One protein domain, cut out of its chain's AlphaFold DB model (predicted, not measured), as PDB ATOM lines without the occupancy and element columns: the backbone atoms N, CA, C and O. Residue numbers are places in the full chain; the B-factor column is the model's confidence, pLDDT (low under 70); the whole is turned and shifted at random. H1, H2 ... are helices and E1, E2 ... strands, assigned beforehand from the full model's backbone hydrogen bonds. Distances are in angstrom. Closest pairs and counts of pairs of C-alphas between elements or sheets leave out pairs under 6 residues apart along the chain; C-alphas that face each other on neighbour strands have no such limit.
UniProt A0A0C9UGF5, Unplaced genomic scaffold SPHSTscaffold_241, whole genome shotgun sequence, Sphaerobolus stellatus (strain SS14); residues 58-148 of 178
ATOM      1  N   GLU A  58      11.248   0.623  77.086       52.09
ATOM      2  CA  GLU A  58       9.959   1.277  77.352       52.09
ATOM      3  C   GLU A  58      10.149   2.754  77.729       52.09
ATOM      4  O   GLU A  58       9.488   3.629  77.175       52.09
ATOM      5  N   ALA A  59      11.148   3.068  78.564       55.00
ATOM      6  CA  ALA A  59      11.502   4.452  78.865       55.00
ATOM      7  C   ALA A  59      12.018   5.204  77.625       55.00
ATOM      8  O   ALA A  59      11.730   6.387  77.460       55.00
ATOM      9  N   LYS A  60      12.776   4.556  76.731       58.34
ATOM     10  CA  LYS A  60      13.234   5.186  75.480       58.34
ATOM     11  C   LYS A  60      12.085   5.445  74.513       58.34
ATOM     12  O   LYS A  60      12.072   6.512  73.902       58.34
ATOM     13  N   GLU A  61      11.154   4.505  74.367       59.06
ATOM     14  CA  GLU A  61       9.970   4.671  73.523       59.06
ATOM     15  C   GLU A  61       9.023   5.723  74.094       59.06
ATOM     16  O   GLU A  61       8.540   6.559  73.339       59.06
ATOM     17  N   GLU A  62       8.830   5.772  75.412       53.66
ATOM     18  CA  GLU A  62       8.043   6.812  76.071       53.66
ATOM     19  C   GLU A  62       8.704   8.193  75.914       53.66
ATOM     20  O   GLU A  62       8.032   9.158  75.554       53.66
ATOM     21  N   ILE A  63      10.035   8.294  76.052       57.00
ATOM     22  CA  ILE A  63      10.784   9.532  75.776       57.00
ATOM     23  C   ILE A  63      10.658   9.941  74.304       57.00
ATOM     24  O   ILE A  63      10.474  11.122  74.008       57.00
ATOM     25  N   ALA A  64      10.770   8.992  73.372       57.06
ATOM     26  CA  ALA A  64      10.659   9.253  71.941       57.06
ATOM     27  C   ALA A  64       9.230   9.655  71.548       57.06
ATOM     28  O   ALA A  64       9.052  10.577  70.752       57.06
ATOM     29  N   ALA A  65       8.217   9.029  72.147       56.53
ATOM     30  CA  ALA A  65       6.812   9.352  71.954       56.53
ATOM     31  C   ALA A  65       6.470  10.725  72.550       56.53
ATOM     32  O   ALA A  65       5.879  11.546  71.859       56.53
ATOM     33  N   LEU A  66       6.913  11.049  73.771       51.38
ATOM     34  CA  LEU A  66       6.740  12.384  74.362       51.38
ATOM     35  C   LEU A  66       7.497  13.473  73.589       51.38
ATOM     36  O   LEU A  66       6.965  14.569  73.410       51.38
ATOM     37  N   ALA A  67       8.697  13.176  73.081       51.22
ATOM     38  CA  ALA A  67       9.437  14.082  72.203       51.22
ATOM     39  C   ALA A  67       8.741  14.282  70.841       51.22
ATOM     40  O   ALA A  67       8.868  15.352  70.246       51.22
ATOM     41  N   ALA A  68       7.989  13.285  70.365       49.69
ATOM     42  CA  ALA A  68       7.197  13.357  69.139       49.69
ATOM     43  C   ALA A  68       5.818  14.023  69.329       49.69
ATOM     44  O   ALA A  68       5.264  14.550  68.365       49.69
ATOM     45  N   VAL A  69       5.256  14.020  70.547       47.06
ATOM     46  CA  VAL A  69       3.850  14.384  70.809       47.06
ATOM     47  C   VAL A  69       3.580  15.884  70.952       47.06
ATOM     48  O   VAL A  69       2.428  16.281  70.784       47.06
ATOM     49  N   GLY A  70       4.548  16.777  71.189       45.81
ATOM     50  CA  GLY A  70       4.115  18.166  71.341       45.81
ATOM     51  C   GLY A  70       5.146  19.269  71.381       45.81
ATOM     52  O   GLY A  70       6.103  19.272  72.144       45.81
ATOM     53  N   THR A  71       4.782  20.310  70.648       55.16
ATOM     54  CA  THR A  71       5.158  21.725  70.719       55.16
ATOM     55  C   THR A  71       4.945  22.385  72.101       55.16
ATOM     56  O   THR A  71       4.794  23.605  72.185       55.16
ATOM     57  N   GLY A  72       4.922  21.607  73.189       67.75
ATOM     58  CA  GLY A  72       4.667  22.042  74.561       67.75
ATOM     59  C   GLY A  72       5.900  21.927  75.457       67.75
ATOM     60  O   GLY A  72       6.762  21.073  75.264       67.75
ATOM     61  N   ILE A  73       5.991  22.802  76.458       83.88
ATOM     62  CA  ILE A  73       7.029  22.727  77.492       83.88
ATOM     63  C   ILE A  73       6.690  21.549  78.416       83.88
ATOM     64  O   ILE A  73       5.654  21.573  79.076       83.88
ATOM     65  N   TYR A  74       7.560  20.537  78.481       89.56
ATOM     66  CA  TYR A  74       7.395  19.389  79.376       89.56
ATOM     67  C   TYR A  74       7.911  19.724  80.776       89.56
ATOM     68  O   TYR A  74       9.025  20.238  80.934       89.56
ATOM     69  N   ASN A  75       7.117  19.389  81.790       90.94
ATOM     70  CA  ASN A  75       7.520  19.389  83.190       90.94
ATOM     71  C   ASN A  75       7.254  17.993  83.766       90.94
ATOM     72  O   ASN A  75       6.138  17.498  83.591       90.94
ATOM     73  N   PRO A  76       8.236  17.373  84.443       89.88
ATOM     74  CA  PRO A  76       8.008  16.142  85.185       89.88
ATOM     75  C   PRO A  76       6.855  16.310  86.193       89.88
ATOM     76  O   PRO A  76       6.744  17.389  86.786       89.88
ATOM     77  N   PRO A  77       6.013  15.280  86.403       88.06
ATOM     78  CA  PRO A  77       4.963  15.309  87.427       88.06
ATOM     79  C   PRO A  77       5.525  15.570  88.830       88.06
ATOM     80  O   PRO A  77       4.940  16.317  89.613       88.06
ATOM     81  N   ASP A  78       6.687  14.988  89.116       90.62
ATOM     82  CA  ASP A  78       7.457  15.124  90.341       90.62
ATOM     83  C   ASP A  78       8.959  15.257  90.038       90.62
ATOM     84  O   ASP A  78       9.454  14.875  88.979       90.62
ATOM     85  N   TRP A  79       9.695  15.830  90.989       92.44
ATOM     86  CA  TRP A  79      11.157  15.955  90.937       92.44
ATOM     87  C   TRP A  79      11.853  14.939  91.857       92.44
ATOM     88  O   TRP A  79      13.030  15.093  92.183       92.44
ATOM     89  N   ASP A  80      11.136  13.888  92.273       92.50
ATOM     90  CA  ASP A  80      11.634  12.834  93.168       92.50
ATOM     91  C   ASP A  80      12.457  11.773  92.415       92.50
ATOM     92  O   ASP A  80      12.217  10.570  92.454       92.50
ATOM     93  N   PHE A  81      13.447  12.238  91.660       91.06
ATOM     94  CA  PHE A  81      14.421  11.395  90.979       91.06
ATOM     95  C   PHE A  81      15.809  12.016  91.093       91.06
ATOM     96  O   PHE A  81      15.952  13.210  91.327       91.06
ATOM     97  N   GLN A  82      16.870  11.226  90.929       91.06
ATOM     98  CA  GLN A  82      18.220  11.793  90.929       91.06
ATOM     99  C   GLN A  82      18.501  12.512  89.606       91.06
ATOM    100  O   GLN A  82      18.227  11.941  88.552       91.06
ATOM    101  N   PRO A  83      19.121  13.706  89.611       91.94
ATOM    102  CA  PRO A  83      19.381  14.453  88.379       91.94
ATOM    103  C   PRO A  83      20.330  13.716  87.422       91.94
ATOM    104  O   PRO A  83      20.249  13.914  86.206       91.94
ATOM    105  N   PHE A  84      21.203  12.863  87.967       91.69
ATOM    106  CA  PHE A  84      22.174  12.066  87.228       91.69
ATOM    107  C   PHE A  84      22.053  10.586  87.588       91.69
ATOM    108  O   PHE A  84      21.998  10.222  88.759       91.69
ATOM    109  N   VAL A  85      22.084   9.736  86.567       89.50
ATOM    110  CA  VAL A  85      22.043   8.277  86.662       89.50
ATOM    111  C   VAL A  85      23.348   7.717  86.107       89.50
ATOM    112  O   VAL A  85      23.916   8.235  85.140       89.50
ATOM    113  N   LYS A  86      23.865   6.666  86.738       85.31
ATOM    114  CA  LYS A  86      25.099   6.013  86.301       85.31
ATOM    115  C   LYS A  86      24.882   5.363  84.933       85.31
ATOM    116  O   LYS A  86      23.936   4.604  84.756       85.31
ATOM    117  N   ASN A  87      25.767   5.636  83.977       82.56
ATOM    118  CA  ASN A  87      25.745   4.953  82.689       82.56
ATOM    119  C   ASN A  87      26.490   3.604  82.797       82.56
ATOM    120  O   ASN A  87      27.318   3.395  83.685       82.56
ATOM    121  N   HIS A  88      26.247   2.698  81.852       79.62
ATOM    122  CA  HIS A  88      26.966   1.433  81.671       79.62
ATOM    123  C   HIS A  88      28.486   1.625  81.498       79.62
ATOM    124  O   HIS A  88      29.274   0.705  81.720       79.62
ATOM    125  N   ARG A  89      28.920   2.831  81.116       76.06
ATOM    126  CA  ARG A  89      30.334   3.206  81.014       76.06
ATOM    127  C   ARG A  89      30.886   3.672  82.362       76.06
ATOM    128  O   ARG A  89      30.275   4.477  83.062       76.06
ATOM    129  N   ARG A  90      32.091   3.204  82.706       72.19
ATOM    130  CA  ARG A  90      32.795   3.623  83.929       72.19
ATOM    131  C   ARG A  90      33.005   5.140  83.936       72.19
ATOM    132  O   ARG A  90      33.384   5.702  82.915       72.19
ATOM    133  N   ALA A  91      32.775   5.761  85.094       72.00
ATOM    134  CA  ALA A  91      32.950   7.197  85.339       72.00
ATOM    135  C   ALA A  91      32.128   8.138  84.428       72.00
ATOM    136  O   ALA A  91      32.404   9.333  84.372       72.00
ATOM    137  N   VAL A  92      31.097   7.629  83.744       81.44
ATOM    138  CA  VAL A  92      30.184   8.452  82.945       81.44
ATOM    139  C   VAL A  92      28.812   8.462  83.599       81.44
ATOM    140  O   VAL A  92      28.220   7.418  83.877       81.44
ATOM    141  N   TRP A  93      28.295   9.666  83.802       86.56
ATOM    142  CA  TRP A  93      26.951   9.902  84.302       86.56
ATOM    143  C   TRP A  93      26.085  10.440  83.174       86.56
ATOM    144  O   TRP A  93      26.539  11.197  82.318       86.56
ATOM    145  N   SER A  94      24.837  10.006  83.145       88.81
ATOM    146  CA  SER A  94      23.819  10.475  82.213       88.81
ATOM    147  C   SER A  94      22.745  11.220  82.979       88.81
ATOM    148  O   SER A  94      22.596  11.038  84.182       88.81
ATOM    149  N   LEU A  95      22.016  12.093  82.297       92.00
ATOM    150  CA  LEU A  95      20.842  12.715  82.893       92.00
ATOM    151  C   LEU A  95      19.735  11.675  83.054       92.00
ATOM    152  O   LEU A  95      19.637  10.740  82.257       92.00
ATOM    153  N   HIS A  96      18.900  11.851  84.072       93.19
ATOM    154  CA  HIS A  96      17.692  11.046  84.209       93.19
ATOM    155  C   HIS A  96      16.748  11.270  83.010       93.19
ATOM    156  O   HIS A  96      16.626  12.416  82.565       93.19
ATOM    157  N   PRO A  97      16.041  10.237  82.511       91.88
ATOM    158  CA  PRO A  97      15.049  10.342  81.434       91.88
ATOM    159  C   PRO A  97      14.117  11.559  81.516       91.88
ATOM    160  O   PRO A  97      14.044  12.360  80.585       91.88
ATOM    161  N   ASN A  98      13.485  11.767  82.674       93.19
ATOM    162  CA  ASN A  98      12.598  12.914  82.908       93.19
ATOM    163  C   ASN A  98      13.316  14.263  82.773       93.19
ATOM    164  O   ASN A  98      12.749  15.227  82.256       93.19
ATOM    165  N   GLY A  99      14.581  14.335  83.193       92.88
ATOM    166  CA  GLY A  99      15.405  15.525  83.014       92.88
ATOM    167  C   GLY A  99      15.773  15.774  81.554       92.88
ATOM    168  O   GLY A  99      15.763  16.918  81.103       92.88
ATOM    169  N   ILE A 100      16.028  14.713  80.782       92.75
ATOM    170  CA  ILE A 100      16.259  14.813  79.335       92.75
ATOM    171  C   ILE A 100      15.023  15.394  78.650       92.75
ATOM    172  O   ILE A 100      15.161  16.350  77.892       92.75
ATOM    173  N   LEU A 101      13.823  14.894  78.959       92.19
ATOM    174  CA  LEU A 101      12.565  15.426  78.419       92.19
ATOM    175  C   LEU A 101      12.338  16.898  78.799       92.19
ATOM    176  O   LEU A 101      11.985  17.725  77.951       92.19
ATOM    177  N   TYR A 102      12.604  17.251  80.060       92.94
ATOM    178  CA  TYR A 102      12.512  18.630  80.542       92.94
ATOM    179  C   TYR A 102      13.409  19.573  79.731       92.94
ATOM    180  O   TYR A 102      12.951  20.623  79.267       92.94
ATOM    181  N   LEU A 103      14.670  19.191  79.515       92.81
ATOM    182  CA  LEU A 103      15.623  19.991  78.749       92.81
ATOM    183  C   LEU A 103      15.283  20.008  77.253       92.81
ATOM    184  O   LEU A 103      15.318  21.072  76.637       92.81
ATOM    185  N   ALA A 104      14.918  18.858  76.682       91.62
ATOM    186  CA  ALA A 104      14.614  18.703  75.262       91.62
ATOM    187  C   ALA A 104      13.424  19.568  74.829       91.62
ATOM    188  O   ALA A 104      13.516  20.283  73.833       91.62
ATOM    189  N   SER A 105      12.353  19.603  75.628       90.50
ATOM    190  CA  SER A 105      11.166  20.424  75.334       90.50
ATOM    191  C   SER A 105      11.458  21.932  75.243       90.50
ATOM    192  O   SER A 105      10.719  22.685  74.607       90.50
ATOM    193  N   ARG A 106      12.570  22.392  75.834       91.56
ATOM    194  CA  ARG A 106      12.988  23.803  75.845       91.56
ATOM    195  C   ARG A 106      13.983  24.152  74.743       91.56
ATOM    196  O   ARG A 106      14.251  25.336  74.544       91.56
ATOM    197  N   ILE A 107      14.491  23.176  73.986       89.19
ATOM    198  CA  ILE A 107      15.434  23.417  72.878       89.19
ATOM    199  C   ILE A 107      14.819  24.346  71.826       89.19
ATOM    200  O   ILE A 107      15.497  25.236  71.329       89.19
ATOM    201  N   SER A 108      13.513  24.245  71.575       86.50
ATOM    202  CA  SER A 108      12.811  25.137  70.642       86.50
ATOM    203  C   SER A 108      12.923  26.633  70.992       86.50
ATOM    204  O   SER A 108      12.766  27.488  70.122       86.50
ATOM    205  N   GLN A 109      13.196  26.982  72.257       88.62
ATOM    206  CA  GLN A 109      13.432  28.366  72.683       88.62
ATOM    207  C   GLN A 109      14.853  28.835  72.355       88.62
ATOM    208  O   GLN A 109      15.063  30.027  72.142       88.62
ATOM    209  N   TYR A 110      15.819  27.916  72.292       88.75
ATOM    210  CA  TYR A 110      17.204  28.214  71.929       88.75
ATOM    211  C   TYR A 110      17.313  28.703  70.484       88.75
ATOM    212  O   TYR A 110      18.041  29.660  70.207       88.75
ATOM    213  N   ASP A 111      16.558  28.083  69.578       86.88
ATOM    214  CA  ASP A 111      16.570  28.426  68.152       86.88
ATOM    215  C   ASP A 111      15.948  29.798  67.877       86.88
ATOM    216  O   ASP A 111      16.323  30.469  66.920       86.88
ATOM    217  N   LYS A 112      15.061  30.257  68.767       89.75
ATOM    218  CA  LYS A 112      14.415  31.576  68.708       89.75
ATOM    219  C   LYS A 112      15.278  32.706  69.278       89.75
ATOM    220  O   LYS A 112      14.847  33.856  69.286       89.75
ATOM    221  N   LEU A 113      16.467  32.405  69.806       89.94
ATOM    222  CA  LEU A 113      17.366  33.434  70.325       89.94
ATOM    223  C   LEU A 113      17.994  34.215  69.172       89.94
ATOM    224  O   LEU A 113      18.765  33.661  68.388       89.94
ATOM    225  N   GLU A 114      17.748  35.520  69.151       91.06
ATOM    226  CA  GLU A 114      18.385  36.467  68.239       91.06
ATOM    227  C   GLU A 114      19.235  37.484  69.004       91.06
ATOM    228  O   GLU A 114      19.004  37.779  70.180       91.06
ATOM    229  N   ALA A 115      20.256  38.017  68.332       89.25
ATOM    230  CA  ALA A 115      20.997  39.166  68.831       89.25
ATOM    231  C   ALA A 115      20.423  40.468  68.257       89.25
ATOM    232  O   ALA A 115      19.667  40.469  67.290       89.25
ATOM    233  N   VAL A 116      20.799  41.598  68.857       88.75
ATOM    234  CA  VAL A 116      20.383  42.926  68.382       88.75
ATOM    235  C   VAL A 116      20.808  43.118  66.924       88.75
ATOM    236  O   VAL A 116      21.997  43.012  66.612       88.75
ATOM    237  N   GLN A 117      19.836  43.411  66.059       91.31
ATOM    238  CA  GLN A 117      20.038  43.656  64.630       91.31
ATOM    239  C   GLN A 117      20.674  45.038  64.373       91.31
ATOM    240  O   GLN A 117      20.737  45.885  65.264       91.31
ATOM    241  N   GLY A 118      21.178  45.270  63.155       93.44
ATOM    242  CA  GLY A 118      21.786  46.554  62.762       93.44
ATOM    243  C   GLY A 118      23.246  46.747  63.192       93.44
ATOM    244  O   GLY A 118      23.753  47.866  63.173       93.44
ATOM    245  N   VAL A 119      23.937  45.671  63.581       94.19
ATOM    246  CA  VAL A 119      25.376  45.680  63.893       94.19
ATOM    247  C   VAL A 119      26.170  44.873  62.863       94.19
ATOM    248  O   VAL A 119      25.599  43.989  62.222       94.19
ATOM    249  N   PRO A 120      27.487  45.120  62.717       96.56
ATOM    250  CA  PRO A 120      28.345  44.286  61.884       96.56
ATOM    251  C   PRO A 120      28.252  42.804  62.275       96.56
ATOM    252  O   PRO A 120      28.118  42.476  63.459       96.56
ATOM    253  N   LEU A 121      28.364  41.911  61.288       95.38
ATOM    254  CA  LEU A 121      28.143  40.469  61.459       95.38
ATOM    255  C   LEU A 121      28.988  39.859  62.593       95.38
ATOM    256  O   LEU A 121      28.470  39.117  63.422       95.38
ATOM    257  N   ASN A 122      30.261  40.241  62.704       96.00
ATOM    258  CA  ASN A 122      31.149  39.757  63.767       96.00
ATOM    259  C   ASN A 122      30.656  40.127  65.183       96.00
ATOM    260  O   ASN A 122      30.772  39.341  66.126       96.00
ATOM    261  N   VAL A 123      30.086  41.322  65.353       95.38
ATOM    262  CA  VAL A 123      29.505  41.787  66.617       95.38
ATOM    263  C   VAL A 123      28.193  41.058  66.882       95.38
ATOM    264  O   VAL A 123      27.948  40.658  68.022       95.38
ATOM    265  N   TYR A 124      27.375  40.858  65.847       96.56
ATOM    266  CA  TYR A 124      26.132  40.096  65.931       96.56
ATOM    267  C   TYR A 124      26.391  38.671  66.434       96.56
ATOM    268  O   TYR A 124      25.844  38.271  67.462       96.56
ATOM    269  N   GLU A 125      27.297  37.933  65.789       95.00
ATOM    270  CA  GLU A 125      27.640  36.553  66.150       95.00
ATOM    271  C   GLU A 125      28.196  36.443  67.573       95.00
ATOM    272  O   GLU A 125      27.800  35.562  68.343       95.00
ATOM    273  N   LYS A 126      29.069  37.377  67.976       95.50
ATOM    274  CA  LYS A 126      29.611  37.428  69.341       95.50
ATOM    275  C   LYS A 126      28.521  37.685  70.389       95.50
ATOM    276  O   LYS A 126      28.544  37.109  71.482       95.50
ATOM    277  N   ARG A 127      27.551  38.548  70.085       95.00
ATOM    278  CA  ARG A 127      26.406  38.814  70.970       95.00
ATOM    279  C   ARG A 127      25.469  37.614  71.035       95.00
ATOM    280  O   ARG A 127      25.029  37.250  72.127       95.00
ATOM    281  N   LEU A 128      25.211  36.970  69.902       95.31
ATOM    282  CA  LEU A 128      24.366  35.785  69.820       95.31
ATOM    283  C   LEU A 128      24.968  34.622  70.616       95.31
ATOM    284  O   LEU A 128      24.270  34.000  71.416       95.31
ATOM    285  N   SER A 129      26.274  34.370  70.481       93.94
ATOM    286  CA  SER A 129      26.968  33.321  71.241       93.94
ATOM    287  C   SER A 129      26.925  33.572  72.750       93.94
ATOM    288  O   SER A 129      26.647  32.653  73.522       93.94
ATOM    289  N   THR A 130      27.102  34.825  73.178       93.56
ATOM    290  CA  THR A 130      26.985  35.221  74.589       93.56
ATOM    291  C   THR A 130      25.565  35.010  75.116       93.56
ATOM    292  O   THR A 130      25.380  34.497  76.220       93.56
ATOM    293  N   THR A 131      24.555  35.373  74.324       93.94
ATOM    294  CA  THR A 131      23.135  35.217  74.676       93.94
ATOM    295  C   THR A 131      22.764  33.742  74.807       93.94
ATOM    296  O   THR A 131      22.234  33.326  75.834       93.94
ATOM    297  N   ARG A 132      23.160  32.921  73.831       94.31
ATOM    298  CA  ARG A 132      22.998  31.460  73.850       94.31
ATOM    299  C   ARG A 132      23.701  30.812  75.043       94.31
ATOM    300  O   ARG A 132      23.140  29.924  75.679       94.31
ATOM    301  N   LEU A 133      24.906  31.268  75.394       93.19
ATOM    302  CA  LEU A 133      25.618  30.784  76.578       93.19
ATOM    303  C   LEU A 133      24.876  31.129  77.878       93.19
ATOM    304  O   LEU A 133      24.743  30.261  78.740       93.19
ATOM    305  N   LYS A 134      24.387  32.368  78.019       93.00
ATOM    306  CA  LYS A 134      23.585  32.789  79.180       93.00
ATOM    307  C   LYS A 134      22.313  31.959  79.308       93.00
ATOM    308  O   LYS A 134      22.025  31.486  80.400       93.00
ATOM    309  N   TRP A 135      21.613  31.735  78.199       94.69
ATOM    310  CA  TRP A 135      20.409  30.911  78.175       94.69
ATOM    311  C   TRP A 135      20.693  29.471  78.618       94.69
ATOM    312  O   TRP A 135      20.029  28.978  79.522       94.69
ATOM    313  N   ARG A 136      21.742  28.820  78.084       93.88
ATOM    314  CA  ARG A 136      22.112  27.449  78.496       93.88
ATOM    315  C   ARG A 136      22.452  27.355  79.981       93.88
ATOM    316  O   ARG A 136      22.072  26.386  80.626       93.88
ATOM    317  N   ARG A 137      23.158  28.354  80.522       92.75
ATOM    318  CA  ARG A 137      23.469  28.422  81.959       92.75
ATOM    319  C   ARG A 137      22.205  28.584  82.794       92.75
ATOM    320  O   ARG A 137      22.037  27.841  83.744       92.75
ATOM    321  N   ALA A 138      21.316  29.500  82.414       91.81
ATOM    322  CA  ALA A 138      20.049  29.701  83.112       91.81
ATOM    323  C   ALA A 138      19.174  28.440  83.086       91.81
ATOM    324  O   ALA A 138      18.609  28.073  84.109       91.81
ATOM    325  N   LEU A 139      19.118  27.743  81.947       93.50
ATOM    326  CA  LEU A 139      18.392  26.483  81.829       93.50
ATOM    327  C   LEU A 139      18.994  25.396  82.728       93.50
ATOM    328  O   LEU A 139      18.261  24.759  83.481       93.50
ATOM    329  N   ALA A 140      20.317  25.213  82.687       91.94
ATOM    330  CA  ALA A 140      21.007  24.263  83.557       91.94
ATOM    331  C   ALA A 140      20.785  24.586  85.042       91.94
ATOM    332  O   ALA A 140      20.532  23.671  85.821       91.94
ATOM    333  N   SER A 141      20.807  25.870  85.413       91.62
ATOM    334  CA  SER A 141      20.514  26.287  86.782       91.62
ATOM    335  C   SER A 141      19.078  25.977  87.177       91.62
ATOM    336  O   SER A 141      18.884  25.276  88.159       91.62
ATOM    337  N   SER A 142      18.096  26.352  86.350       92.06
ATOM    338  CA  SER A 142      16.684  26.042  86.616       92.06
ATOM    339  C   SER A 142      16.425  24.544  86.785       92.06
ATOM    340  O   SER A 142      15.581  24.152  87.576       92.06
ATOM    341  N   TYR A 143      17.166  23.700  86.060       93.88
ATOM    342  CA  TYR A 143      17.089  22.252  86.209       93.88
ATOM    343  C   TYR A 143      17.666  21.790  87.554       93.88
ATOM    344  O   TYR A 143      17.054  20.982  88.242       93.88
ATOM    345  N   MET A 144      18.830  22.305  87.950       93.94
ATOM    346  CA  MET A 144      19.480  21.921  89.207       93.94
ATOM    347  C   MET A 144      18.815  22.518  90.457       93.94
ATOM    348  O   MET A 144      18.958  21.938  91.531       93.94
ATOM    349  N   ASP A 145      18.059  23.612  90.334       93.56
ATOM    350  CA  ASP A 145      17.334  24.255  91.444       93.56
ATOM    351  C   ASP A 145      16.286  23.326  92.089       93.56
ATOM    352  O   ASP A 145      15.899  23.527  93.239       93.56
ATOM    353  N   HIS A 146      15.876  22.263  91.392       93.31
ATOM    354  CA  HIS A 146      15.015  21.214  91.942       93.31
ATOM    355  C   HIS A 146      15.724  20.313  92.971       93.31
ATOM    356  O   HIS A 146      15.055  19.657  93.768       93.31
ATOM    357  N   TRP A 147      17.063  20.319  93.018       93.81
ATOM    358  CA  TRP A 147      17.866  19.551  93.978       93.81
ATOM    359  C   TRP A 147      18.942  20.413  94.658       93.81
ATOM    360  O   TRP A 147      20.140  20.179  94.470       93.81
ATOM    361  N   PRO A 148      18.560  21.367  95.526       89.50
ATOM    362  CA  PRO A 148      19.511  22.276  96.176       89.50
ATOM    363  C   PRO A 148      20.508  21.554  97.097       89.50
ATOM    364  O   PRO A 148      21.607  22.043  97.345       89.50
TER     365      PRO A 148
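What this domain is: This is residues 58 to 148 of the 178 residues of an uncharacterized protein of Sphaerobolus stellatus (strain SS14) (UniProt A0A0C9UGF5). A small strand hairpin, E1 and E2, sits at one end; from there H2 and H3 lead away, long helix H4 folds back past them, and H1 packs on H2. The printed part has 91 residues, mostly helix: four named helices and two antiparallel strands, ordered H1, E1, E2, H2, H3, H4. It is loose, radius of gyration of the C-alphas 16.3 A, spanning 48 by 32 by 26 A.

Where its parts are: E1 is residues 84 to 86, E2 93 to 95, H2 97 to 104, H3 107 to 111. H1, 58 to 69, 15.9 A, begins at C-alpha (9.959, 1.277, 77.352); H4, 121 to 144, 34.5 A, ends at (19.480, 21.921, 89.207).

How they stand to each other: In hairpin E1 and E2, N 85 and O 94 are within hydrogen-bond range, 2.8 A. H2 touches H1, closest C-alphas Leu 101 and Ile 63, 6.7 A. H4's residues 139 to 143 alone only just touch H2, with 3 pairs of C-alphas within 8 A, the closest Tyr 143 and Gly 99, 7.6 A. Every O i to N i+4 pair is within range in H1, H2 and H4; H3 has 0 of 1, and 1 of 2 O i to N i+3.

The domain as a whole: The farthest C-alphas, Glu 58 and Pro 120, are 49.3 A apart. The printed part has no cut; H1 to E1 is a long link. Residues 58 to 72 have pLDDT under 70.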